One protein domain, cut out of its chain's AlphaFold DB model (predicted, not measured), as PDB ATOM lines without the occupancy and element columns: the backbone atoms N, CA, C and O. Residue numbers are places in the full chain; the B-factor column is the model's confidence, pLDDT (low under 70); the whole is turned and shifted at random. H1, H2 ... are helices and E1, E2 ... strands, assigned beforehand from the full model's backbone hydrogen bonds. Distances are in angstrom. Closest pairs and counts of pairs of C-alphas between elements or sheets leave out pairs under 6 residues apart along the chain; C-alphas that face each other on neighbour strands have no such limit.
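This is residues 43 to 120 and 128 to 235 of the 426 residues of an uncharacterized protein of Pseudenhygromyxa sp. WMMC2535 (UniProt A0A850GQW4). A twisted sheet wraps round into a nearly closed, barrel-like ring of strands E7, E5, E2, E13, E12, E11, E9 and E8, with H1 capping one end. Two arms extend from this ring: E1 with E6, and the far ends of E11, E12 and E13, where the small sheet E3, E4, E10 lies partly face to face with the large one as a sandwich. The printed part has 186 residues, mostly strand, in the order E1 H1 E2 to E13; the large sheet is branched, and its neighbour pairs are antiparallel. It is compact, with a radius of gyration of the C-alphas of 18.3 A and spans of 53 by 45 by 32 A.

E1, residues 43 to 46, begins at C-alpha 43 (15.222, -1.316, -21.297). H1 is residues 60 to 67, 10.1 A long. E2, residues 69 to 77, bends by 54 degrees at residue 74. E3 is residues 81 to 83, E4 86 to 91, E5 95 to 104, 29.1 A long, and E6 110 to 117. E7, residues 131 to 142, bends by 75 degrees at residue 135, and E8, 148 to 157, by 68 degrees at residue 152. E9 is residues 164 to 168 and E10 179 to 182. E11, 187 to 199, spans 36.3 A, E12, 202 to 215, 41.7 A, and E13, 218 to 229, 33.9 A, ending at C-alpha 229 (-7.293, -15.801, -39.770).

E5 and E6 lie on one side of E7, E8 on the other; N 102 and O 139 are 2.8 A apart, N 111 and O 133 2.8 A, N 138 and O 151 2.9 A. E1 pairs with E6, with N 45 and O 112 at 2.8 A. E2 has E5 on one side, N 71 to O 101 2.8 A, and E13 on the other, N 76 to O 228 2.9 A. E11, E12 and E13 form a meander, each strand the antiparallel neighbour of the one before, with N 193 to O 208 2.7 A and N 211 to O 222 2.8 A. Edge strand E9 pairs with E11, N 167 to O 194 2.9 A; its closest C-alphas to edge strand E8 are Phe 165 and Leu 155, 4.9 A apart. In the small sheet E4 is the inner strand, with N 88 to O 81 3.5 A and N 89 to O 181 2.9 A. H1 is on the large sheet, height 7.7 A, only just over E8 with 3 C-alphas; 3 of its 4 O i to N i+4 pairs are within hydrogen-bond range.

The C-alphas farthest apart, Asp 51 and Gly 216, are 56.5 A apart. Residues 121 to 127 are not printed; C-alphas 120 and 128 are 13.6 A apart. The link E1 to H1 is long, 13 residues. Residues 83 and 232 to 235 are under pLDDT 70; the mean of the printed part is 93.2.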
ATOM      1  N   THR A  43      13.793  -1.024 -21.423       97.06
ATOM      2  CA  THR A  43      15.222  -1.316 -21.297       97.06
ATOM      3  C   THR A  43      15.560  -2.609 -22.033       97.06
ATOM      4  O   THR A  43      15.284  -3.712 -21.571       97.06
ATOM      5  N   ALA A  44      16.232  -2.482 -23.179       97.75
ATOM      6  CA  ALA A  44      16.660  -3.630 -23.971       97.75
ATOM      7  C   ALA A  44      17.985  -4.233 -23.469       97.75
ATOM      8  O   ALA A  44      19.011  -3.550 -23.366       97.75
ATOM      9  N   THR A  45      17.991  -5.547 -23.247       98.44
ATOM     10  CA  THR A  45      19.180  -6.353 -22.946       98.44
ATOM     11  C   THR A  45      19.414  -7.372 -24.055       98.44
ATOM     12  O   THR A  45      18.651  -8.321 -24.210       98.44
ATOM     13  N   VAL A  46      20.499  -7.205 -24.815       98.44
ATOM     14  CA  VAL A  46      20.901  -8.170 -25.852       98.44
ATOM     15  C   VAL A  46      21.399  -9.459 -25.198       98.44
ATOM     16  O   VAL A  46      22.340  -9.430 -24.396       98.44
ATOM     17  N   LEU A  47      20.799 -10.587 -25.570       98.12
ATOM     18  CA  LEU A  47      21.184 -11.912 -25.096       98.12
ATOM     19  C   LEU A  47      22.364 -12.454 -25.915       98.12
ATOM     20  O   LEU A  47      22.512 -12.204 -27.110       98.12
ATOM     21  N   SER A  48      23.245 -13.208 -25.263       97.25
ATOM     22  CA  SER A  48      24.489 -13.710 -25.851       97.25
ATOM     23  C   SER A  48      24.299 -14.912 -26.781       97.25
ATOM     24  O   SER A  48      25.199 -15.219 -27.571       97.25
ATOM     25  N   SER A  49      23.159 -15.607 -26.688       97.62
ATOM     26  CA  SER A  49      22.811 -16.745 -27.543       97.62
ATOM     27  C   SER A  49      21.314 -17.063 -27.511       97.62
ATOM     28  O   SER A  49      20.621 -16.675 -26.578       97.62
ATOM     29  N   ILE A  50      20.850 -17.847 -28.488       98.12
ATOM     30  CA  ILE A  50      19.472 -18.361 -28.568       98.12
ATOM     31  C   ILE A  50      19.078 -19.260 -27.381       98.12
ATOM     32  O   ILE A  50      17.910 -19.310 -27.014       98.12
ATOM     33  N   ASP A  51      20.054 -19.928 -26.761       98.44
ATOM     34  CA  ASP A  51      19.856 -20.820 -25.611       98.44
ATOM     35  C   ASP A  51      19.916 -20.075 -24.260       98.44
ATOM     36  O   ASP A  51      19.816 -20.696 -23.198       98.44
ATOM     37  N   GLU A  52      20.155 -18.759 -24.264       98.12
ATOM     38  CA  GLU A  52      20.157 -17.968 -23.035       98.12
ATOM     39  C   GLU A  52      18.721 -17.754 -22.550       98.12
ATOM     40  O   GLU A  52      17.878 -17.231 -23.274       98.12
ATOM     41  N   VAL A  53      18.457 -18.175 -21.313       98.19
ATOM     42  CA  VAL A  53      17.166 -17.984 -20.648       98.19
ATOM     43  C   VAL A  53      17.056 -16.527 -20.202       98.19
ATOM     44  O   VAL A  53      17.938 -16.038 -19.491       98.19
ATOM     45  N   SER A  54      15.991 -15.848 -20.630       97.44
ATOM     46  CA  SER A  54      15.700 -14.462 -20.257       97.44
ATOM     47  C   SER A  54      15.180 -14.365 -18.816       97.44
ATOM     48  O   SER A  54      15.034 -15.371 -18.113       97.44
ATOM     49  N   ALA A  55      14.878 -13.147 -18.358       96.38
ATOM     50  CA  ALA A  55      14.242 -12.955 -17.057       96.38
ATOM     51  C   ALA A  55      12.824 -13.558 -16.983       96.38
ATOM     52  O   ALA A  55      12.403 -13.922 -15.892       96.38
ATOM     53  N   LEU A  56      12.158 -13.775 -18.126       94.00
ATOM     54  CA  LEU A  56      10.839 -14.422 -18.235       94.00
ATOM     55  C   LEU A  56      10.876 -15.945 -18.005       94.00
ATOM     56  O   LEU A  56       9.860 -16.629 -18.090       94.00
ATOM     57  N   GLY A  57      12.059 -16.526 -17.779       96.19
ATOM     58  CA  GLY A  57      12.202 -17.954 -17.485       96.19
ATOM     59  C   GLY A  57      12.210 -18.878 -18.708       96.19
ATOM     60  O   GLY A  57      12.340 -20.093 -18.536       96.19
ATOM     61  N   PHE A  58      12.161 -18.333 -19.926       96.88
ATOM     62  CA  PHE A  58      12.324 -19.075 -21.180       96.88
ATOM     63  C   PHE A  58      13.376 -18.439 -22.104       96.88
ATOM     64  O   PHE A  58      13.789 -17.292 -21.920       96.88
ATOM     65  N   SER A  59      13.869 -19.211 -23.071       98.19
ATOM     66  CA  SER A  59      14.872 -18.783 -24.053       98.19
ATOM     67  C   SER A  59      14.255 -18.520 -25.428       98.19
ATOM     68  O   SER A  59      13.144 -18.960 -25.729       98.19
ATOM     69  N   ALA A  60      14.998 -17.860 -26.317       98.25
ATOM     70  CA  ALA A  60      14.575 -17.704 -27.709       98.25
ATOM     71  C   ALA A  60      14.480 -19.051 -28.454       98.25
ATOM     72  O   ALA A  60      13.674 -19.185 -29.372       98.25
ATOM     73  N   ALA A  61      15.261 -20.062 -28.052       98.50
ATOM     74  CA  ALA A  61      15.145 -21.418 -28.589       98.50
ATOM     75  C   ALA A  61      13.778 -22.038 -28.274       98.50
ATOM     76  O   ALA A  61      13.223 -22.728 -29.129       98.50
ATOM     77  N   ASP A  62      13.227 -21.772 -27.088       97.94
ATOM     78  CA  ASP A  62      11.906 -22.267 -26.689       97.94
ATOM     79  C   ASP A  62      10.799 -21.611 -27.526       97.94
ATOM     80  O   ASP A  62       9.917 -22.303 -28.031       97.94
ATOM     81  N   VAL A  63      10.899 -20.297 -27.760       97.69
ATOM     82  CA  VAL A  63       9.968 -19.547 -28.623       97.69
ATOM     83  C   VAL A  63      10.031 -20.043 -30.071       97.69
ATOM     84  O   VAL A  63       9.011 -20.354 -30.687       97.69
ATOM     85  N   LEU A  64      11.236 -20.171 -30.629       98.12
ATOM     86  CA  LEU A  64      11.432 -20.621 -32.008       98.12
ATOM     87  C   LEU A  64      11.058 -22.095 -32.209       98.12
ATOM     88  O   LEU A  64      10.739 -22.479 -33.330       98.12
ATOM     89  N   ALA A  65      11.043 -22.918 -31.157       97.56
ATOM     90  CA  ALA A  65      10.530 -24.285 -31.243       97.56
ATOM     91  C   ALA A  65       9.020 -24.339 -31.546       97.56
ATOM     92  O   ALA A  65       8.556 -25.350 -32.075       97.56
ATOM     93  N   VAL A  66       8.279 -23.271 -31.227       95.88
ATOM     94  CA  VAL A  66       6.860 -23.099 -31.571       95.88
ATOM     95  C   VAL A  66       6.710 -22.329 -32.883       95.88
ATOM     96  O   VAL A  66       5.954 -22.749 -33.755       95.88
ATOM     97  N   ALA A  67       7.440 -21.222 -33.038       97.50
ATOM     98  CA  ALA A  67       7.214 -20.279 -34.129       97.50
ATOM     99  C   ALA A  67       7.914 -20.628 -35.450       97.50
ATOM    100  O   ALA A  67       7.393 -20.304 -36.513       97.50
ATOM    101  N   ALA A  68       9.101 -21.237 -35.416       97.56
ATOM    102  CA  ALA A  68       9.887 -21.452 -36.629       97.56
ATOM    103  C   ALA A  68       9.329 -22.591 -37.494       97.56
ATOM    104  O   ALA A  68       8.779 -23.572 -36.992       97.56
ATOM    105  N   GLY A  69       9.565 -22.500 -38.801       97.69
ATOM    106  CA  GLY A  69       9.077 -23.464 -39.784       97.69
ATOM    107  C   GLY A  69       7.840 -22.978 -40.529       97.69
ATOM    108  O   GLY A  69       7.566 -21.784 -40.567       97.69
ATOM    109  N   GLU A  70       7.149 -23.921 -41.168       98.25
ATOM    110  CA  GLU A  70       5.992 -23.668 -42.030       98.25
ATOM    111  C   GLU A  70       4.684 -23.827 -41.246       98.25
ATOM    112  O   GLU A  70       4.462 -24.844 -40.583       98.25
ATOM    113  N   HIS A  71       3.799 -22.847 -41.392       97.75
ATOM    114  CA  HIS A  71       2.460 -22.789 -40.821       97.75
ATOM    115  C   HIS A  71       1.460 -22.432 -41.914       97.75
ATOM    116  O   HIS A  71       1.794 -21.741 -42.873       97.75
ATOM    117  N   SER A  72       0.225 -22.891 -41.758       96.88
ATOM    118  CA  SER A  72      -0.864 -22.605 -42.688       96.88
ATOM    119  C   SER A  72      -2.155 -22.462 -41.900       96.88
ATOM    120  O   SER A  72      -2.398 -23.246 -40.975       96.88
ATOM    121  N   SER A  73      -2.971 -21.471 -42.241       95.19
ATOM    122  CA  SER A  73      -4.265 -21.227 -41.603       95.19
ATOM    123  C   SER A  73      -5.311 -20.853 -42.656       95.19
ATOM    124  O   SER A  73      -4.972 -20.185 -43.642       95.19
ATOM    125  N   PRO A  74      -6.580 -21.284 -42.506       94.56
ATOM    126  CA  PRO A  74      -7.661 -20.703 -43.294       94.56
ATOM    127  C   PRO A  74      -7.711 -19.193 -43.053       94.56
ATOM    128  O   PRO A  74      -7.406 -18.723 -41.963       94.56
ATOM    129  N   MET A  75      -8.122 -18.428 -44.051       94.25
ATOM    130  CA  MET A  75      -8.214 -16.970 -43.977       94.25
ATOM    131  C   MET A  75      -9.536 -16.537 -44.594       94.25
ATOM    132  O   MET A  75      -9.976 -17.137 -45.576       94.25
ATOM    133  N   THR A  76     -10.153 -15.495 -44.054       94.25
ATOM    134  CA  THR A  76     -11.333 -14.877 -44.660       94.25
ATOM    135  C   THR A  76     -11.017 -13.430 -44.984       94.25
ATOM    136  O   THR A  76     -10.707 -12.637 -44.102       94.25
ATOM    137  N   TRP A  77     -11.100 -13.092 -46.265       94.44
ATOM    138  CA  TRP A  77     -11.087 -11.722 -46.749       94.44
ATOM    139  C   TRP A  77     -12.469 -11.106 -46.585       94.44
ATOM    140  O   TRP A  77     -13.485 -11.754 -46.853       94.44
ATOM    141  N   VAL A  78     -12.511  -9.829 -46.220       89.50
ATOM    142  CA  VAL A  78     -13.760  -9.070 -46.265       89.50
ATOM    143  C   VAL A  78     -14.190  -8.899 -47.723       89.50
ATOM    144  O   VAL A  78     -13.418  -8.440 -48.563       89.50
ATOM    145  N   ASP A  79     -15.425  -9.284 -48.046       76.12
ATOM    146  CA  ASP A  79     -15.942  -9.162 -49.417       76.12
ATOM    147  C   ASP A  79     -16.088  -7.693 -49.837       76.12
ATOM    148  O   ASP A  79     -15.795  -7.323 -50.973       76.12
ATOM    149  N   GLN A  80     -16.558  -6.855 -48.911       75.06
ATOM    150  CA  GLN A  80     -16.652  -5.411 -49.060       75.06
ATOM    151  C   GLN A  80     -16.802  -4.781 -47.675       75.06
ATOM    152  O   GLN A  80     -17.658  -5.199 -46.894       75.06
ATOM    153  N   ILE A  81     -16.018  -3.746 -47.381       76.56
ATOM    154  CA  ILE A  81     -16.216  -2.965 -46.159       76.56
ATOM    155  C   ILE A  81     -17.259  -1.897 -46.487       76.56
ATOM    156  O   ILE A  81     -16.950  -0.902 -47.144       76.56
ATOM    157  N   GLN A  82     -18.504  -2.144 -46.074       70.50
ATOM    158  CA  GLN A  82     -19.587  -1.161 -46.101       70.50
ATOM    159  C   GLN A  82     -19.986  -0.820 -44.668       70.50
ATOM    160  O   GLN A  82     -20.911  -1.413 -44.117       70.50
ATOM    161  N   ASP A  83     -19.299   0.154 -44.077       65.94
ATOM    162  CA  ASP A  83     -19.739   0.771 -42.827       65.94
ATOM    163  C   ASP A  83     -20.160   2.224 -43.096       65.94
ATOM    164  O   ASP A  83     -19.350   3.145 -43.260       65.94
ATOM    165  N   GLY A  84     -21.473   2.416 -43.246       73.44
ATOM    166  CA  GLY A  84     -22.080   3.720 -43.492       73.44
ATOM    167  C   GLY A  84     -21.644   4.380 -44.807       73.44
ATOM    168  O   GLY A  84     -22.175   4.073 -45.872       73.44
ATOM    169  N   LEU A  85     -20.758   5.381 -44.714       70.31
ATOM    170  CA  LEU A  85     -20.327   6.242 -45.833       70.31
ATOM    171  C   LEU A  85     -18.995   5.810 -46.471       70.31
ATOM    172  O   LEU A  85     -18.550   6.438 -47.438       70.31
ATOM    173  N   VAL A  86     -18.341   4.795 -45.912       81.12
ATOM    174  CA  VAL A  86     -17.030   4.329 -46.360       81.12
ATOM    175  C   VAL A  86     -17.214   3.093 -47.230       81.12
ATOM    176  O   VAL A  86     -17.799   2.106 -46.794       81.12
ATOM    177  N   GLU A  87     -16.714   3.170 -48.460       87.69
ATOM    178  CA  GLU A  87     -16.663   2.056 -49.400       87.69
ATOM    179  C   GLU A  87     -15.198   1.775 -49.733       87.69
ATOM    180  O   GLU A  87     -14.496   2.618 -50.311       87.69
ATOM    181  N   ILE A  88     -14.726   0.600 -49.314       90.31
ATOM    182  CA  ILE A  88     -13.365   0.124 -49.572       90.31
ATOM    183  C   ILE A  88     -13.446  -1.218 -50.282       90.31
ATOM    184  O   ILE A  88     -14.139  -2.137 -49.839       90.31
ATOM    185  N   GLU A  89     -12.703  -1.311 -51.378       90.88
ATOM    186  CA  GLU A  89     -12.506  -2.534 -52.140       90.88
ATOM    187  C   GLU A  89     -11.091  -3.060 -51.884       90.88
ATOM    188  O   GLU A  89     -10.104  -2.325 -52.018       90.88
ATOM    189  N   VAL A  90     -11.005  -4.340 -51.530       92.12
ATOM    190  CA  VAL A  90      -9.753  -5.089 -51.382       92.12
ATOM    191  C   VAL A  90      -9.702  -6.124 -52.500       92.12
ATOM    192  O   VAL A  90     -10.709  -6.744 -52.831       92.12
ATOM    193  N   GLY A  91      -8.543  -6.288 -53.128       91.25
ATOM    194  CA  GLY A  91      -8.357  -7.281 -54.180       91.25
ATOM    195  C   GLY A  91      -6.913  -7.766 -54.267       91.25
ATOM    196  O   GLY A  91      -6.036  -7.156 -53.658       91.25
ATOM    197  N   PRO A  92      -6.640  -8.844 -55.027       93.81
ATOM    198  CA  PRO A  92      -7.578  -9.550 -55.908       93.81
ATOM    199  C   PRO A  92      -8.449 -10.620 -55.226       93.81
ATOM    200  O   PRO A  92      -9.281 -11.224 -55.904       93.81
ATOM    201  N   GLU A  93      -8.231 -10.901 -53.944       94.00
ATOM    202  CA  GLU A  93      -8.932 -11.955 -53.201       94.00
ATOM    203  C   GLU A  93     -10.152 -11.418 -52.442       94.00
ATOM    204  O   GLU A  93     -10.169 -10.261 -52.034       94.00
ATOM    205  N   SER A  94     -11.166 -12.268 -52.264       92.94
ATOM    206  CA  SER A  94     -12.373 -12.007 -51.470       92.94
ATOM    207  C   SER A  94     -12.906 -13.331 -50.903       92.94
ATOM    208  O   SER A  94     -12.701 -14.385 -51.517       92.94
ATOM    209  N   GLY A  95     -13.601 -13.297 -49.766       93.19
ATOM    210  CA  GLY A  95     -14.128 -14.486 -49.095       93.19
ATOM    211  C   GLY A  95     -13.043 -15.437 -48.572       93.19
ATOM    212  O   GLY A  95     -11.987 -15.012 -48.112       93.19
ATOM    213  N   GLU A  96     -13.309 -16.743 -48.616       95.12
ATOM    214  CA  GLU A  96     -12.407 -17.771 -48.076       95.12
ATOM    215  C   GLU A  96     -11.115 -17.930 -48.907       95.12
ATOM    216  O   GLU A  96     -11.149 -18.075 -50.131       95.12
ATOM    217  N   SER A  97      -9.971 -17.983 -48.226       96.00
ATOM    218  CA  SER A  97      -8.638 -18.263 -48.770       96.00
ATOM    219  C   SER A  97      -7.772 -18.992 -47.725       96.00
ATOM    220  O   SER A  97      -8.276 -19.575 -46.762       96.00
ATOM    221  N   THR A  98      -6.457 -18.997 -47.921       97.12
ATOM    222  CA  THR A  98      -5.454 -19.497 -46.974       97.12
ATOM    223  C   THR A  98      -4.337 -18.477 -46.819       97.12
ATOM    224  O   THR A  98      -4.031 -17.753 -47.767       97.12
ATOM    225  N   ILE A  99      -3.713 -18.459 -45.644       98.00
ATOM    226  CA  ILE A  99      -2.439 -17.784 -45.400       98.00
ATOM    227  C   ILE A  99      -1.400 -18.827 -44.991       98.00
ATOM    228  O   ILE A  99      -1.624 -19.622 -44.076       98.00
ATOM    229  N   ASP A 100      -0.275 -18.821 -45.689       98.50
ATOM    230  CA  ASP A 100       0.895 -19.643 -45.422       98.50
ATOM    231  C   ASP A 100       2.017 -18.743 -44.887       98.50
ATOM    232  O   ASP A 100       2.298 -17.676 -45.438       98.50
ATOM    233  N   LEU A 101       2.652 -19.168 -43.797       98.56
ATOM    234  CA  LEU A 101       3.762 -18.473 -43.149       98.56
ATOM    235  C   LEU A 101       4.944 -19.429 -43.005       98.56
ATOM    236  O   LEU A 101       4.806 -20.498 -42.420       98.56
ATOM    237  N   SER A 102       6.126 -19.018 -43.448       98.56
ATOM    238  CA  SER A 102       7.388 -19.683 -43.128       98.56
ATOM    239  C   SER A 102       8.282 -18.729 -42.344       98.56
ATOM    240  O   SER A 102       8.600 -17.637 -42.811       98.56
ATOM    241  N   LEU A 103       8.679 -19.122 -41.134       98.50
ATOM    242  CA  LEU A 103       9.489 -18.291 -40.245       98.50
ATOM    243  C   LEU A 103      10.872 -18.907 -40.034       98.50
ATOM    244  O   LEU A 103      11.004 -20.061 -39.614       98.50
ATOM    245  N   THR A 104      11.916 -18.117 -40.293       98.50
ATOM    246  CA  THR A 104      13.317 -18.532 -40.147       98.50
ATOM    247  C   THR A 104      14.126 -17.522 -39.334       98.50
ATOM    248  O   THR A 104      14.138 -16.328 -39.623       98.50
ATOM    249  N   HIS A 105      14.876 -18.008 -38.340       97.94
ATOM    250  CA  HIS A 105      15.906 -17.218 -37.657       97.94
ATOM    251  C   HIS A 105      17.234 -17.318 -38.414       97.94
ATOM    252  O   HIS A 105      17.831 -18.393 -38.502       97.94
ATOM    253  N   GLU A 106      17.722 -16.199 -38.951       96.81
ATOM    254  CA  GLU A 106      18.968 -16.144 -39.736       96.81
ATOM    255  C   GLU A 106      20.186 -15.679 -38.914       96.81
ATOM    256  O   GLU A 106      21.184 -15.199 -39.458       96.81
ATOM    257  N   GLY A 107      20.132 -15.834 -37.586       94.94
ATOM    258  CA  GLY A 107      21.175 -15.340 -36.682       94.94
ATOM    259  C   GLY A 107      21.062 -13.845 -36.369       94.94
ATOM    260  O   GLY A 107      22.080 -13.225 -36.057       94.94
ATOM    261  N   GLY A 108      19.853 -13.285 -36.479       95.62
ATOM    262  CA  GLY A 108      19.526 -11.926 -36.048       95.62
ATOM    263  C   GLY A 108      19.616 -11.740 -34.528       95.62
ATOM    264  O   GLY A 108      19.852 -12.707 -33.790       95.62
ATOM    265  N   GLU A 109      19.484 -10.495 -34.064       97.75
ATOM    266  CA  GLU A 109      19.638 -10.153 -32.650       97.75
ATOM    267  C   GLU A 109      18.498 -10.737 -31.806       97.75
ATOM    268  O   GLU A 109      17.385 -10.968 -32.282       97.75
ATOM    269  N   ILE A 110      18.808 -11.019 -30.542       98.44
ATOM    270  CA  ILE A 110      17.861 -11.519 -29.551       98.44
ATOM    271  C   ILE A 110      17.948 -10.586 -28.354       98.44
ATOM    272  O   ILE A 110      19.037 -10.358 -27.817       98.44
ATOM    273  N   ARG A 111      16.809 -10.040 -27.943       98.50
ATOM    274  CA  ARG A 111      16.714  -9.012 -26.910       98.50
ATOM    275  C   ARG A 111      15.663  -9.415 -25.889       98.50
ATOM    276  O   ARG A 111      14.589  -9.871 -26.251       98.50
ATOM    277  N   TYR A 112      15.969  -9.237 -24.615       98.19
ATOM    278  CA  TYR A 112      14.951  -9.151 -23.577       98.19
ATOM    279  C   TYR A 112      14.613  -7.675 -23.373       98.19
ATOM    280  O   TYR A 112      15.528  -6.859 -23.224       98.19
ATOM    281  N   ILE A 113      13.330  -7.349 -23.419       97.81
ATOM    282  CA  ILE A 113      12.799  -6.014 -23.182       97.81
ATOM    283  C   ILE A 113      12.126  -6.029 -21.814       97.81
ATOM    284  O   ILE A 113      11.152  -6.753 -21.617       97.81
ATOM    285  N   ASP A 114      12.701  -5.254 -20.901       96.62
ATOM    286  CA  ASP A 114      12.154  -4.930 -19.583       96.62
ATOM    287  C   ASP A 114      11.327  -3.646 -19.727       96.62
ATOM    288  O   ASP A 114      11.873  -2.626 -20.173       96.62
ATOM    289  N   SER A 115      10.026  -3.710 -19.444       94.31
ATOM    290  CA  SER A 115       9.073  -2.627 -19.708       94.31
ATOM    291  C   SER A 115       8.442  -2.139 -18.408       94.31
ATOM    292  O   SER A 115       7.738  -2.874 -17.730       94.31
ATOM    293  N   GLU A 116       8.608  -0.857 -18.087       93.00
ATOM    294  CA  GLU A 116       7.964  -0.245 -16.916       93.00
ATOM    295  C   GLU A 116       7.098   0.953 -17.341       93.00
ATOM    296  O   GLU A 116       7.508   1.708 -18.226       93.00
ATOM    297  N   PRO A 117       5.932   1.208 -16.719       90.69
ATOM    298  CA  PRO A 117       5.162   2.420 -16.999       90.69
ATOM    299  C   PRO A 117       5.991   3.685 -16.738       90.69
ATOM    300  O   PRO A 117       6.653   3.802 -15.701       90.69
ATOM    301  N   ALA A 118       5.943   4.669 -17.643       89.44
ATOM    302  CA  ALA A 118       6.599   5.951 -17.403       89.44
ATOM    303  C   ALA A 118       6.038   6.654 -16.155       89.44
ATOM    304  O   ALA A 118       4.836   6.622 -15.881       89.44
ATOM    305  N   GLU A 119       6.905   7.361 -15.416       86.94
ATOM    306  CA  GLU A 119       6.463   8.202 -14.299       86.94
ATOM    307  C   GLU A 119       5.466   9.259 -14.802       86.94
ATOM    308  O   GLU A 119       5.811  10.176 -15.549       86.94
ATOM    309  N   SER A 120       4.217   9.128 -14.362       83.75
ATOM    310  CA  SER A 120       3.087   9.951 -14.775       83.75
ATOM    311  C   SER A 120       2.453  10.612 -13.546       83.75
ATOM    312  O   SER A 120       2.233   9.971 -12.521       83.75
ATOM    313  N   CYS A 128       2.436  -2.724 -19.063       90.50
ATOM    314  CA  CYS A 128       3.747  -2.707 -19.697       90.50
ATOM    315  C   CYS A 128       4.377  -4.076 -19.491       90.50
ATOM    316  O   CYS A 128       5.001  -4.326 -18.464       90.50
ATOM    317  N   ASN A 129       4.199  -4.955 -20.474       90.94
ATOM    318  CA  ASN A 129       4.678  -6.323 -20.374       90.94
ATOM    319  C   ASN A 129       6.130  -6.458 -20.836       90.94
ATOM    320  O   ASN A 129       6.567  -5.923 -21.867       90.94
ATOM    321  N   ASP A 130       6.871  -7.225 -20.051       94.69
ATOM    322  CA  ASP A 130       8.184  -7.726 -20.407       94.69
ATOM    323  C   ASP A 130       8.078  -8.725 -21.556       94.69
ATOM    324  O   ASP A 130       7.164  -9.546 -21.613       94.69
ATOM    325  N   ARG A 131       9.053  -8.716 -22.467       96.38
ATOM    326  CA  ARG A 131       9.008  -9.602 -23.638       96.38
ATOM    327  C   ARG A 131      10.379  -9.974 -24.174       96.38
ATOM    328  O   ARG A 131      11.378  -9.283 -23.981       96.38
ATOM    329  N   LEU A 132      10.420 -11.085 -24.893       98.00
ATOM    330  CA  LEU A 132      11.548 -11.499 -25.713       98.00
ATOM    331  C   LEU A 132      11.313 -11.024 -27.152       98.00
ATOM    332  O   LEU A 132      10.252 -11.262 -27.716       98.00
ATOM    333  N   GLU A 133      12.304 -10.369 -27.748       98.44
ATOM    334  CA  GLU A 133      12.304  -9.938 -29.145       98.44
ATOM    335  C   GLU A 133      13.387 -10.684 -29.930       98.44
ATOM    336  O   GLU A 133      14.542 -10.772 -29.500       98.44
ATOM    337  N   ILE A 134      13.006 -11.244 -31.078       98.56
ATOM    338  CA  ILE A 134      13.856 -12.092 -31.915       98.56
ATOM    339  C   ILE A 134      13.755 -11.598 -33.357       98.56
ATOM    340  O   ILE A 134      12.684 -11.646 -33.962       98.56
ATOM    341  N   ASP A 135      14.873 -11.166 -33.934       98.56
ATOM    342  CA  ASP A 135      14.901 -10.744 -35.335       98.56
ATOM    343  C   ASP A 135      14.819 -11.974 -36.259       98.56
ATOM    344  O   ASP A 135      15.703 -12.841 -36.245       98.56
ATOM    345  N   VAL A 136      13.771 -12.057 -37.080       98.50
ATOM    346  CA  VAL A 136      13.487 -13.208 -37.954       98.50
ATOM    347  C   VAL A 136      13.111 -12.765 -39.369       98.50
ATOM    348  O   VAL A 136      12.813 -11.597 -39.630       98.50
ATOM    349  N   VAL A 137      13.137 -13.714 -40.302       98.62
ATOM    350  CA  VAL A 137      12.598 -13.547 -41.653       98.62
ATOM    351  C   VAL A 137      11.299 -14.336 -41.753       98.62
ATOM    352  O   VAL A 137      11.287 -15.539 -41.479       98.62
ATOM    353  N   ALA A 138      10.225 -13.650 -42.132       98.56
ATOM    354  CA  ALA A 138       8.912 -14.219 -42.392       98.56
ATOM    355  C   ALA A 138       8.636 -14.218 -43.902       98.56
ATOM    356  O   ALA A 138       8.672 -13.170 -44.546       98.56
ATOM    357  N   GLU A 139       8.353 -15.383 -44.470       98.69
ATOM    358  CA  GLU A 139       7.809 -15.531 -45.820       98.69
ATOM    359  C   GLU A 139       6.293 -15.731 -45.696       98.69
ATOM    360  O   GLU A 139       5.862 -16.670 -45.030       98.69
ATOM    361  N   VAL A 140       5.496 -14.837 -46.287       98.56
ATOM    362  CA  VAL A 140       4.027 -14.823 -46.175       98.56
ATOM    363  C   VAL A 140       3.411 -14.952 -47.564       98.56
ATOM    364  O   VAL A 140       3.679 -14.123 -48.432       98.56
ATOM    365  N   GLU A 141       2.551 -15.943 -47.770       98.62
ATOM    366  CA  GLU A 141       1.835 -16.159 -49.031       98.62
ATOM    367  C   GLU A 141       0.339 -16.342 -48.763       98.62
ATOM    368  O   GLU A 141      -0.049 -17.049 -47.835       98.62
ATOM    369  N   THR A 142      -0.518 -15.708 -49.563       98.44
ATOM    370  CA  THR A 142      -1.962 -15.985 -49.545       98.44
ATOM    371  C   THR A 142      -2.366 -16.820 -50.753       98.44
ATOM    372  O   THR A 142      -1.756 -16.733 -51.820       98.44
ATOM    373  N   GLY A 143      -3.419 -17.631 -50.615       97.38
ATOM    374  CA  GLY A 143      -3.807 -18.625 -51.623       97.38
ATOM    375  C   GLY A 143      -4.069 -18.062 -53.032       97.38
ATOM    376  O   GLY A 143      -3.839 -18.748 -54.033       97.38
ATOM    377  N   GLY A 144      -4.531 -16.816 -53.135       96.38
ATOM    378  CA  GLY A 144      -4.744 -16.090 -54.389       96.38
ATOM    379  C   GLY A 144      -3.628 -15.110 -54.763       96.38
ATOM    380  O   GLY A 144      -3.737 -14.448 -55.798       96.38
ATOM    381  N   GLY A 145      -2.549 -15.036 -53.978       97.56
ATOM    382  CA  GLY A 145      -1.376 -14.208 -54.253       97.56
ATOM    383  C   GLY A 145      -1.594 -12.708 -54.044       97.56
ATOM    384  O   GLY A 145      -0.905 -11.898 -54.679       97.56
ATOM    385  N   ALA A 146      -2.557 -12.308 -53.204       97.44
ATOM    386  CA  ALA A 146      -2.618 -10.931 -52.722       97.44
ATOM    387  C   ALA A 146      -1.333 -10.587 -51.952       97.44
ATOM    388  O   ALA A 146      -0.708  -9.575 -52.261       97.44
ATOM    389  N   LEU A 147      -0.887 -11.469 -51.054       98.31
ATOM    390  CA  LEU A 147       0.414 -11.390 -50.389       98.31
ATOM    391  C   LEU A 147       1.351 -12.474 -50.934       98.31
ATOM    392  O   LEU A 147       0.935 -13.615 -51.143       98.31
ATOM    393  N   ALA A 148       2.611 -12.109 -51.169       98.31
ATOM    394  CA  ALA A 148       3.690 -13.033 -51.525       98.31
ATOM    395  C   ALA A 148       5.036 -12.457 -51.050       98.31
ATOM    396  O   ALA A 148       5.957 -12.232 -51.839       98.31
ATOM    397  N   GLU A 149       5.107 -12.131 -49.762       98.38
ATOM    398  CA  GLU A 149       6.119 -11.253 -49.183       98.38
ATOM    399  C   GLU A 149       7.259 -12.015 -48.500       98.38
ATOM    400  O   GLU A 149       7.087 -13.110 -47.971       98.38
ATOM    401  N   THR A 150       8.434 -11.387 -48.458       98.44
ATOM    402  CA  THR A 150       9.551 -11.785 -47.590       98.44
ATOM    403  C   THR A 150       9.913 -10.594 -46.714       98.44
ATOM    404  O   THR A 150      10.421  -9.587 -47.208       98.44
ATOM    405  N   LEU A 151       9.633 -10.701 -45.419       98.00
ATOM    406  CA  LEU A 151       9.650  -9.599 -44.465       98.00
ATOM    407  C   LEU A 151      10.705  -9.851 -43.382       98.00
ATOM    408  O   LEU A 151      10.734 -10.914 -42.764       98.00
ATOM    409  N   SER A 152      11.560  -8.863 -43.123       97.75
ATOM    410  CA  SER A 152      12.368  -8.826 -41.899       97.75
ATOM    411  C   SER A 152      11.498  -8.285 -40.769       97.75
ATOM    412  O   SER A 152      11.113  -7.118 -40.810       97.75
ATOM    413  N   VAL A 153      11.179  -9.122 -39.783       98.06
ATOM    414  CA  VAL A 153      10.273  -8.771 -38.681       98.06
ATOM    415  C   VAL A 153      10.913  -9.059 -37.327       98.06
ATOM    416  O   VAL A 153      11.863  -9.838 -37.219       98.06
ATOM    417  N   VAL A 154      10.374  -8.431 -36.285       98.19
ATOM    418  CA  VAL A 154      10.719  -8.732 -34.895       98.19
ATOM    419  C   VAL A 154       9.616  -9.611 -34.322       98.19
ATOM    420  O   VAL A 154       8.488  -9.155 -34.143       98.19
ATOM    421  N   LEU A 155       9.942 -10.871 -34.046       98.25
ATOM    422  CA  LEU A 155       9.055 -11.778 -33.331       98.25
ATOM    423  C   LEU A 155       9.107 -11.436 -31.839       98.25
ATOM    424  O   LEU A 155      10.172 -11.518 -31.225       98.25
ATOM    425  N   LYS A 156       7.965 -11.051 -31.279       97.31
ATOM    426  CA  LYS A 156       7.762 -10.714 -29.872       97.31
ATOM    427  C   LYS A 156       7.152 -11.909 -29.135       97.31
ATOM    428  O   LYS A 156       6.329 -12.632 -29.694       97.31
ATOM    429  N   ALA A 157       7.564 -12.132 -27.892       95.50
ATOM    430  CA  ALA A 157       7.055 -13.210 -27.051       95.50
ATOM    431  C   ALA A 157       7.036 -12.796 -25.575       95.50
ATOM    432  O   ALA A 157       8.088 -12.684 -24.945       95.50
ATOM    433  N   GLU A 158       5.841 -12.611 -25.024       93.56
ATOM    434  CA  GLU A 158       5.599 -12.439 -23.579       93.56
ATOM    435  C   GLU A 158       5.518 -13.810 -22.883       93.56
ATOM    436  O   GLU A 158       5.921 -13.989 -21.738       93.56
ATOM    437  N   ASN A 159       5.110 -14.833 -23.638       91.62
ATOM    438  CA  ASN A 159       5.098 -16.233 -23.237       91.62
ATOM    439  C   ASN A 159       5.540 -17.140 -24.403       91.62
ATOM    440  O   ASN A 159       5.639 -16.713 -25.554       91.62
ATOM    441  N   ILE A 160       5.804 -18.417 -24.113       92.31
ATOM    442  CA  ILE A 160       6.253 -19.394 -25.127       92.31
ATOM    443  C   ILE A 160       5.132 -19.922 -26.032       92.31
ATOM    444  O   ILE A 160       5.422 -20.602 -27.012       92.31
ATOM    445  N   ILE A 161       3.866 -19.706 -25.672       90.69
ATOM    446  CA  ILE A 161       2.722 -20.388 -26.290       90.69
ATOM    447  C   ILE A 161       2.266 -19.648 -27.547       90.69
ATOM    448  O   ILE A 161       1.858 -20.295 -28.514       90.69
ATOM    449  N   GLN A 162       2.356 -18.318 -27.529       92.25
ATOM    450  CA  GLN A 162       1.828 -17.465 -28.587       92.25
ATOM    451  C   GLN A 162       2.759 -16.285 -28.909       92.25
ATOM    452  O   GLN A 162       2.431 -15.128 -28.645       92.25
ATOM    453  N   PRO A 163       3.949 -16.541 -29.474       95.31
ATOM    454  CA  PRO A 163       4.740 -15.473 -30.068       95.31
ATOM    455  C   PRO A 163       3.995 -14.807 -31.230       95.31
ATOM    456  O   PRO A 163       3.263 -15.460 -31.975       95.31
ATOM    457  N   TYR A 164       4.223 -13.511 -31.418       95.75
ATOM    458  CA  TYR A 164       3.555 -12.715 -32.441       95.75
ATOM    459  C   TYR A 164       4.502 -11.716 -33.105       95.75
ATOM    460  O   TYR A 164       5.550 -11.363 -32.568       95.75
ATOM    461  N   PHE A 165       4.136 -11.227 -34.283       96.88
ATOM    462  CA  PHE A 165       4.752 -10.042 -34.870       96.88
ATOM    463  C   PHE A 165       3.689  -9.141 -35.489       96.88
ATOM    464  O   PHE A 165       2.610  -9.587 -35.881       96.88
ATOM    465  N   GLN A 166       4.024  -7.863 -35.599       96.25
ATOM    466  CA  GLN A 166       3.240  -6.875 -36.321       96.25
ATOM    467  C   GLN A 166       4.165  -6.130 -37.274       96.25
ATOM    468  O   GLN A 166       5.299  -5.799 -36.929       96.25
ATOM    469  N   THR A 167       3.701  -5.890 -38.494       96.81
ATOM    470  CA  THR A 167       4.483  -5.172 -39.498       96.81
ATOM    471  C   THR A 167       3.572  -4.371 -40.418       96.81
ATOM    472  O   THR A 167       2.456  -4.790 -40.728       96.81
ATOM    473  N   ALA A 168       4.021  -3.184 -40.819       96.19
ATOM    474  CA  ALA A 168       3.339  -2.387 -41.829       96.19
ATOM    475  C   ALA A 168       3.748  -2.865 -43.228       96.19
ATOM    476  O   ALA A 168       4.919  -3.142 -43.487       96.19
ATOM    477  N   LEU A 169       2.784  -2.932 -44.137       96.44
ATOM    478  CA  LEU A 169       2.976  -3.322 -45.523       96.44
ATOM    479  C   LEU A 169       3.012  -2.076 -46.409       96.44
ATOM    480  O   LEU A 169       2.044  -1.318 -46.487       96.44
ATOM    481  N   ASP A 170       4.125  -1.875 -47.108       94.69
ATOM    482  CA  ASP A 170       4.224  -0.841 -48.136       94.69
ATOM    483  C   ASP A 170       3.571  -1.343 -49.429       94.69
ATOM    484  O   ASP A 170       4.152  -2.145 -50.163       94.69
ATOM    485  N   LEU A 171       2.359  -0.852 -49.709       92.06
ATOM    486  CA  LEU A 171       1.579  -1.210 -50.897       92.06
ATOM    487  C   LEU A 171       2.332  -0.965 -52.216       92.06
ATOM    488  O   LEU A 171       2.097  -1.683 -53.187       92.06
ATOM    489  N   ASP A 172       3.245   0.012 -52.268       93.25
ATOM    490  CA  ASP A 172       4.032   0.305 -53.474       93.25
ATOM    491  C   ASP A 172       5.219  -0.664 -53.658       93.25
ATOM    492  O   ASP A 172       5.817  -0.718 -54.742       93.25
ATOM    493  N   ALA A 173       5.567  -1.423 -52.615       95.00
ATOM    494  CA  ALA A 173       6.705  -2.337 -52.575       95.00
ATOM    495  C   ALA A 173       6.319  -3.822 -52.448       95.00
ATOM    496  O   ALA A 173       7.224  -4.660 -52.403       95.00
ATOM    497  N   LEU A 174       5.022  -4.152 -52.424       96.44
ATOM    498  CA  LEU A 174       4.553  -5.536 -52.345       96.44
ATOM    499  C   LEU A 174       5.062  -6.379 -53.518       96.44
ATOM    500  O   LEU A 174       5.027  -5.971 -54.685       96.44
ATOM    501  N   ALA A 175       5.516  -7.589 -53.200       97.69
ATOM    502  CA  ALA A 175       5.795  -8.618 -54.191       97.69
ATOM    503  C   ALA A 175       4.505  -9.317 -54.659       97.69
ATOM    504  O   ALA A 175       4.424  -9.744 -55.817       97.69
ATOM    505  N   GLY A 176       3.510  -9.405 -53.774       97.00
ATOM    506  CA  GLY A 176       2.148  -9.822 -54.060       97.00
ATOM    507  C   GLY A 176       1.384  -8.820 -54.926       97.00
ATOM    508  O   GLY A 176       1.928  -7.867 -55.486       97.00
ATOM    509  N   SER A 177       0.090  -9.074 -55.093       97.12
ATOM    510  CA  SER A 177      -0.782  -8.283 -55.967       97.12
ATOM    511  C   SER A 177      -1.892  -7.532 -55.236       97.12
ATOM    512  O   SER A 177      -2.793  -7.013 -55.896       97.12
ATOM    513  N   MET A 178      -1.828  -7.473 -53.901       96.31
ATOM    514  CA  MET A 178      -2.824  -6.798 -53.079       96.31
ATOM    515  C   MET A 178      -2.992  -5.334 -53.493       96.31
ATOM    516  O   MET A 178      -2.029  -4.590 -53.677       96.31
ATOM    517  N   THR A 179      -4.247  -4.910 -53.587       94.94
ATOM    518  CA  THR A 179      -4.632  -3.516 -53.785       94.94
ATOM    519  C   THR A 179      -5.745  -3.154 -52.820       94.94
ATOM    520  O   THR A 179      -6.667  -3.945 -52.629       94.94
ATOM    521  N   VAL A 180      -5.693  -1.934 -52.287       93.31
ATOM    522  CA  VAL A 180      -6.785  -1.346 -51.509       93.31
ATOM    523  C   VAL A 180      -7.199  -0.045 -52.181       93.31
ATOM    524  O   VAL A 180      -6.377   0.853 -52.378       93.31
ATOM    525  N   THR A 181      -8.465   0.053 -52.569       92.44
ATOM    526  CA  THR A 181      -9.012   1.227 -53.256       92.44
ATOM    527  C   THR A 181     -10.284   1.716 -52.584       92.44
ATOM    528  O   THR A 181     -10.996   0.955 -51.938       92.44
ATOM    529  N   THR A 182     -10.582   3.003 -52.745       92.12
ATOM    530  CA  THR A 182     -11.819   3.612 -52.253       92.12
ATOM    531  C   THR A 182     -12.405   4.551 -53.301       92.12
ATOM    532  O   THR A 182     -11.671   5.272 -53.985       92.12
ATOM    533  N   GLU A 183     -13.733   4.543 -53.429       89.94
ATOM    534  CA  GLU A 183     -14.481   5.540 -54.201       89.94
ATOM    535  C   GLU A 183     -14.988   6.696 -53.317       89.94
ATOM    536  O   GLU A 183     -15.471   7.711 -53.833       89.94
ATOM    537  N   THR A 184     -14.850   6.579 -51.990       90.12
ATOM    538  CA  THR A 184     -15.279   7.600 -51.033       90.12
ATOM    539  C   THR A 184     -14.383   8.839 -51.163       90.12
ATOM    540  O   THR A 184     -13.173   8.760 -50.939       90.12
ATOM    541  N   PRO A 185     -14.939  10.013 -51.520       90.56
ATOM    542  CA  PRO A 185     -14.151  11.232 -51.631       90.56
ATOM    543  C   PRO A 185     -13.590  11.638 -50.267       90.56
ATOM    544  O   PRO A 185     -14.251  11.479 -49.243       90.56
ATOM    545  N   ASP A 186     -12.386  12.205 -50.280       92.31
ATOM    546  CA  ASP A 186     -11.670  12.690 -49.094       92.31
ATOM    547  C   ASP A 186     -11.298  11.603 -48.059       92.31
ATOM    548  O   ASP A 186     -10.840  11.936 -46.962       92.31
ATOM    549  N   LEU A 187     -11.452  10.318 -48.413       93.06
ATOM    550  CA  LEU A 187     -10.911   9.189 -47.662       93.06
ATOM    551  C   LEU A 187      -9.477   8.897 -48.120       93.06
ATOM    552  O   LEU A 187      -9.210   8.719 -49.311       93.06
ATOM    553  N   THR A 188      -8.555   8.812 -47.170       93.31
ATOM    554  CA  THR A 188      -7.192   8.326 -47.378       93.31
ATOM    555  C   THR A 188      -6.995   7.008 -46.653       93.31
ATOM    556  O   THR A 188      -7.378   6.868 -45.493       93.31
ATOM    557  N   ILE A 189      -6.381   6.053 -47.345       91.19
ATOM    558  CA  ILE A 189      -6.045   4.735 -46.811       91.19
ATOM    559  C   ILE A 189      -4.556   4.747 -46.457       91.19
ATOM    560  O   ILE A 189      -3.720   5.097 -47.294       91.19
ATOM    561  N   GLY A 190      -4.241   4.429 -45.206       91.81
ATOM    562  CA  GLY A 190      -2.881   4.246 -44.712       91.81
ATOM    563  C   GLY A 190      -2.276   2.915 -45.157       91.81
ATOM    564  O   GLY A 190      -2.938   2.084 -45.776       91.81
ATOM    565  N   ALA A 191      -1.001   2.704 -44.827       92.62
ATOM    566  CA  ALA A 191      -0.356   1.412 -45.042       92.62
ATOM    567  C   ALA A 191      -1.103   0.316 -44.255       92.62
ATOM    568  O   ALA A 191      -1.378   0.522 -43.066       92.62
ATOM    569  N   PRO A 192      -1.438  -0.830 -44.878       95.44
ATOM    570  CA  PRO A 192      -1.968  -1.965 -44.144       95.44
ATOM    571  C   PRO A 192      -0.981  -2.439 -43.076       95.44
ATOM    572  O   PRO A 192       0.230  -2.348 -43.259       95.44
ATOM    573  N   SER A 193      -1.485  -2.982 -41.977       96.25
ATOM    574  CA  SER A 193      -0.703  -3.660 -40.954       96.25
ATOM    575  C   SER A 193      -1.085  -5.132 -40.936       96.25
ATOM    576  O   SER A 193      -2.258  -5.475 -40.794       96.25
ATOM    577  N   LEU A 194      -0.085  -5.994 -41.106       97.06
ATOM    578  CA  LEU A 194      -0.210  -7.428 -40.912       97.06
ATOM    579  C   LEU A 194       0.203  -7.757 -39.479       97.06
ATOM    580  O   LEU A 194       1.330  -7.464 -39.070       97.06
ATOM    581  N   GLN A 195      -0.701  -8.390 -38.746       95.56
ATOM    582  CA  GLN A 195      -0.481  -8.839 -37.384       95.56
ATOM    583  C   GLN A 195      -0.695 -10.349 -37.319       95.56
ATOM    584  O   GLN A 195      -1.735 -10.844 -37.748       95.56
ATOM    585  N   VAL A 196       0.301 -11.086 -36.824       95.56
ATOM    586  CA  VAL A 196       0.314 -12.555 -36.840       95.56
ATOM    587  C   VAL A 196       0.748 -13.075 -35.478       95.56
ATOM    588  O   VAL A 196       1.878 -12.835 -35.063       95.56
ATOM    589  N   GLY A 197      -0.129 -13.819 -34.814       94.44
ATOM    590  CA  GLY A 197       0.181 -14.718 -33.709       94.44
ATOM    591  C   GLY A 197       0.411 -16.144 -34.213       94.44
ATOM    592  O   GLY A 197      -0.212 -16.603 -35.176       94.44
ATOM    593  N   ILE A 198       1.354 -16.841 -33.584       95.38
ATOM    594  CA  ILE A 198       1.793 -18.181 -33.977       95.38
ATOM    595  C   ILE A 198       1.715 -19.087 -32.759       95.38
ATOM    596  O   ILE A 198       2.262 -18.768 -31.709       95.38
ATOM    597  N   SER A 199       1.080 -20.244 -32.902       93.69
ATOM    598  CA  SER A 199       0.958 -21.225 -31.825       93.69
ATOM    599  C   SER A 199       1.017 -22.650 -32.369       93.69
ATOM    600  O   SER A 199       0.995 -22.885 -33.579       93.69
ATOM    601  N   SER A 200       0.986 -23.644 -31.480       91.19
ATOM    602  CA  SER A 200       0.820 -25.047 -31.881       91.19
ATOM    603  C   SER A 200      -0.542 -25.374 -32.511       91.19
ATOM    604  O   SER A 200      -0.725 -26.494 -32.990       91.19
ATOM    605  N   PHE A 201      -1.501 -24.443 -32.484       89.75
ATOM    606  CA  PHE A 201      -2.850 -24.617 -33.038       89.75
ATOM    607  C   PHE A 201      -3.008 -23.997 -34.423       89.75
ATOM    608  O   PHE A 201      -4.011 -24.247 -35.087       89.75
ATOM    609  N   GLY A 202      -2.004 -23.247 -34.880       91.62
ATOM    610  CA  GLY A 202      -2.011 -22.557 -36.160       91.62
ATOM    611  C   GLY A 202      -1.730 -21.068 -36.003       91.62
ATOM    612  O   GLY A 202      -1.233 -20.614 -34.968       91.62
ATOM    613  N   LEU A 203      -2.042 -20.333 -37.069       93.75
ATOM    614  CA  LEU A 203      -1.905 -18.881 -37.125       93.75
ATOM    615  C   LEU A 203      -3.221 -18.221 -36.734       93.75
ATOM    616  O   LEU A 203      -4.276 -18.624 -37.237       93.75
ATOM    617  N   ASN A 204      -3.127 -17.173 -35.922       92.44
ATOM    618  CA  ASN A 204      -4.212 -16.238 -35.660       92.44
ATOM    619  C   ASN A 204      -3.757 -14.808 -35.971       92.44
ATOM    620  O   ASN A 204      -2.572 -14.501 -35.864       92.44
ATOM    621  N   GLY A 205      -4.662 -13.926 -36.369       92.94
ATOM    622  CA  GLY A 205      -4.302 -12.545 -36.656       92.94
ATOM    623  C   GLY A 205      -5.204 -11.873 -37.671       92.94
ATOM    624  O   GLY A 205      -6.223 -12.414 -38.102       92.94
ATOM    625  N   THR A 206      -4.812 -10.659 -38.033       94.00
ATOM    626  CA  THR A 206      -5.590  -9.788 -38.904       94.00
ATOM    627  C   THR A 206      -4.680  -9.029 -39.858       94.00
ATOM    628  O   THR A 206      -3.492  -8.787 -39.614       94.00
ATOM    629  N   LEU A 207      -5.262  -8.654 -40.987       95.56
ATOM    630  CA  LEU A 207      -4.707  -7.687 -41.912       95.56
ATOM    631  C   LEU A 207      -5.617  -6.468 -41.856       95.56
ATOM    632  O   LEU A 207      -6.743  -6.518 -42.341       95.56
ATOM    633  N   THR A 208      -5.149  -5.386 -41.250       94.81
ATOM    634  CA  THR A 208      -5.937  -4.163 -41.055       94.81
ATOM    635  C   THR A 208      -5.335  -3.004 -41.831       94.81
ATOM    636  O   THR A 208      -4.200  -3.074 -42.289       94.81
ATOM    637  N   GLY A 209      -6.071  -1.914 -41.995       93.44
ATOM    638  CA  GLY A 209      -5.522  -0.658 -42.492       93.44
ATOM    639  C   GLY A 209      -6.147   0.530 -41.794       93.44
ATOM    640  O   GLY A 209      -7.333   0.531 -41.464       93.44
ATOM    641  N   MET A 210      -5.336   1.556 -41.561       92.56
ATOM    642  CA  MET A 210      -5.831   2.823 -41.040       92.56
ATOM    643  C   MET A 210      -6.555   3.577 -42.153       92.56
ATOM    644  O   MET A 210      -6.065   3.665 -43.278       92.56
ATOM    645  N   VAL A 211      -7.704   4.158 -41.841       92.19
ATOM    646  CA  VAL A 211      -8.441   5.040 -42.743       92.19
ATOM    647  C   VAL A 211      -8.619   6.390 -42.078       92.19
ATOM    648  O   VAL A 211      -8.941   6.477 -40.895       92.19
ATOM    649  N   GLU A 212      -8.405   7.452 -42.842       93.06
ATOM    650  CA  GLU A 212      -8.622   8.825 -42.399       93.06
ATOM    651  C   GLU A 212      -9.589   9.507 -43.368       93.06
ATOM    652  O   GLU A 212      -9.393   9.482 -44.581       93.06
ATOM    653  N   LEU A 213     -10.653  10.099 -42.832       91.38
ATOM    654  CA  LEU A 213     -11.665  10.834 -43.576       91.38
ATOM    655  C   LEU A 213     -11.603  12.308 -43.187       91.38
ATOM    656  O   LEU A 213     -11.840  12.669 -42.029       91.38
ATOM    657  N   VAL A 214     -11.360  13.174 -44.171       91.06
ATOM    658  CA  VAL A 214     -11.299  14.625 -43.958       91.06
ATOM    659  C   VAL A 214     -12.497  15.303 -44.618       91.06
ATOM    660  O   VAL A 214     -12.504  15.566 -45.814       91.06
ATOM    661  N   SER A 215     -13.513  15.664 -43.831       87.88
ATOM    662  CA  SER A 215     -14.705  16.362 -44.333       87.88
ATOM    663  C   SER A 215     -14.761  17.805 -43.826       87.88
ATOM    664  O   SER A 215     -15.183  18.108 -42.705       87.88
ATOM    665  N   GLY A 216     -14.314  18.743 -44.663       89.88
ATOM    666  CA  GLY A 216     -14.255  20.163 -44.313       89.88
ATOM    667  C   GLY A 216     -13.237  20.447 -43.203       89.88
ATOM    668  O   GLY A 216     -12.043  20.482 -43.467       89.88
ATOM    669  N   ASN A 217     -13.719  20.701 -41.980       90.00
ATOM    670  CA  ASN A 217     -12.875  20.916 -40.791       90.00
ATOM    671  C   ASN A 217     -12.927  19.734 -39.805       90.00
ATOM    672  O   ASN A 217     -12.385  19.847 -38.706       90.00
ATOM    673  N   ALA A 218     -13.638  18.658 -40.146       86.50
ATOM    674  CA  ALA A 218     -13.694  17.443 -39.346       86.50
ATOM    675  C   ALA A 218     -12.695  16.423 -39.902       86.50
ATOM    676  O   ALA A 218     -12.623  16.237 -41.117       86.50
ATOM    677  N   VAL A 219     -11.955  15.778 -39.003       88.31
ATOM    678  CA  VAL A 219     -11.080  14.640 -39.294       88.31
ATOM    679  C   VAL A 219     -11.592  13.475 -38.460       88.31
ATOM    680  O   VAL A 219     -11.801  13.634 -37.255       88.31
ATOM    681  N   ALA A 220     -11.833  12.341 -39.104       87.88
ATOM    682  CA  ALA A 220     -12.123  11.075 -38.450       87.88
ATOM    683  C   ALA A 220     -11.054  10.067 -38.865       87.88
ATOM    684  O   ALA A 220     -10.670  10.037 -40.030       87.88
ATOM    685  N   ALA A 221     -10.588   9.257 -37.923       89.25
ATOM    686  CA  ALA A 221      -9.664   8.167 -38.186       89.25
ATOM    687  C   ALA A 221     -10.225   6.880 -37.581       89.25
ATOM    688  O   ALA A 221     -10.861   6.920 -36.526       89.25
ATOM    689  N   GLY A 222      -9.996   5.762 -38.255       89.44
ATOM    690  CA  GLY A 222     -10.411   4.441 -37.805       89.44
ATOM    691  C   GLY A 222      -9.537   3.357 -38.415       89.44
ATOM    692  O   GLY A 222      -8.673   3.636 -39.247       89.44
ATOM    693  N   PHE A 223      -9.778   2.122 -38.001       90.38
ATOM    694  CA  PHE A 223      -9.166   0.944 -38.597       90.38
ATOM    695  C   PHE A 223     -10.238   0.144 -39.316       90.38
ATOM    696  O   PHE A 223     -11.380   0.075 -38.864       90.38
ATOM    697  N   VAL A 224      -9.859  -0.443 -40.440       91.75
ATOM    698  CA  VAL A 224     -10.689  -1.398 -41.165       91.75
ATOM    699  C   VAL A 224      -9.941  -2.713 -41.266       91.75
ATOM    700  O   VAL A 224      -8.744  -2.733 -41.549       91.75
ATOM    701  N   GLU A 225     -10.638  -3.811 -41.017       92.81
ATOM    702  CA  GLU A 225     -10.112  -5.151 -41.237       92.81
ATOM    703  C   GLU A 225     -10.297  -5.526 -42.708       92.81
ATOM    704  O   GLU A 225     -11.395  -5.423 -43.247       92.81
ATOM    705  N   TYR A 226      -9.215  -5.924 -43.372       94.25
ATOM    706  CA  TYR A 226      -9.218  -6.456 -44.736       94.25
ATOM    707  C   TYR A 226      -9.345  -7.978 -44.749       94.25
ATOM    708  O   TYR A 226      -9.910  -8.545 -45.683       94.25
ATOM    709  N   ALA A 227      -8.800  -8.641 -43.732       94.69
ATOM    710  CA  ALA A 227      -8.927 -10.074 -43.557       94.69
ATOM    711  C   ALA A 227      -8.590 -10.505 -42.130       94.69
ATOM    712  O   ALA A 227      -7.809  -9.836 -41.448       94.69
ATOM    713  N   SER A 228      -9.095 -11.672 -41.742       93.62
ATOM    714  CA  SER A 228      -8.779 -12.348 -40.485       93.62
ATOM    715  C   SER A 228      -8.406 -13.815 -40.722       93.62
ATOM    716  O   SER A 228      -8.774 -14.429 -41.735       93.62
ATOM    717  N   PHE A 229      -7.619 -14.378 -39.810       92.56
ATOM    718  CA  PHE A 229      -7.293 -15.801 -39.770       92.56
ATOM    719  C   PHE A 229      -7.232 -16.285 -38.307       92.56
ATOM    720  O   PHE A 229      -6.734 -15.541 -37.463       92.56
ATOM    721  N   PRO A 230      -7.704 -17.509 -37.986       90.62
ATOM    722  CA  PRO A 230      -8.359 -18.460 -38.885       90.62
ATOM    723  C   PRO A 230      -9.678 -17.920 -39.472       90.62
ATOM    724  O   PRO A 230     -10.439 -17.221 -38.813       90.62
ATOM    725  N   GLY A 231      -9.921 -18.207 -40.751       81.31
ATOM    726  CA  GLY A 231     -11.099 -17.726 -41.468       81.31
ATOM    727  C   GLY A 231     -12.399 -18.309 -40.910       81.31
ATOM    728  O   GLY A 231     -12.486 -19.513 -40.670       81.31
ATOM    729  N   GLY A 232     -13.420 -17.465 -40.742       67.56
ATOM    730  CA  GLY A 232     -14.768 -17.880 -40.333       67.56
ATOM    731  C   GLY A 232     -15.051 -17.818 -38.831       67.56
ATOM    732  O   GLY A 232     -16.161 -18.159 -38.437       67.56
ATOM    733  N   SER A 233     -14.098 -17.358 -38.021       56.00
ATOM    734  CA  SER A 233     -14.261 -17.166 -36.577       56.00
ATOM    735  C   SER A 233     -13.682 -15.813 -36.170       56.00
ATOM    736  O   SER A 233     -12.508 -15.714 -35.815       56.00
ATOM    737  N   ASN A 234     -14.514 -14.774 -36.214       55.88
ATOM    738  CA  ASN A 234     -14.228 -13.513 -35.525       55.88
ATOM    739  C   ASN A 234     -14.567 -13.614 -34.018       55.88
ATOM    740  O   ASN A 234     -14.728 -12.589 -33.366       55.88
ATOM    741  N   ASP A 235     -14.709 -14.822 -33.463       67.19
ATOM    742  CA  ASP A 235     -15.190 -14.996 -32.086       67.19
ATOM    743  C   ASP A 235     -14.087 -14.742 -31.054       67.19
ATOM    744  O   ASP A 235     -14.376 -14.382 -29.916       67.19
TER     745      ASP A 235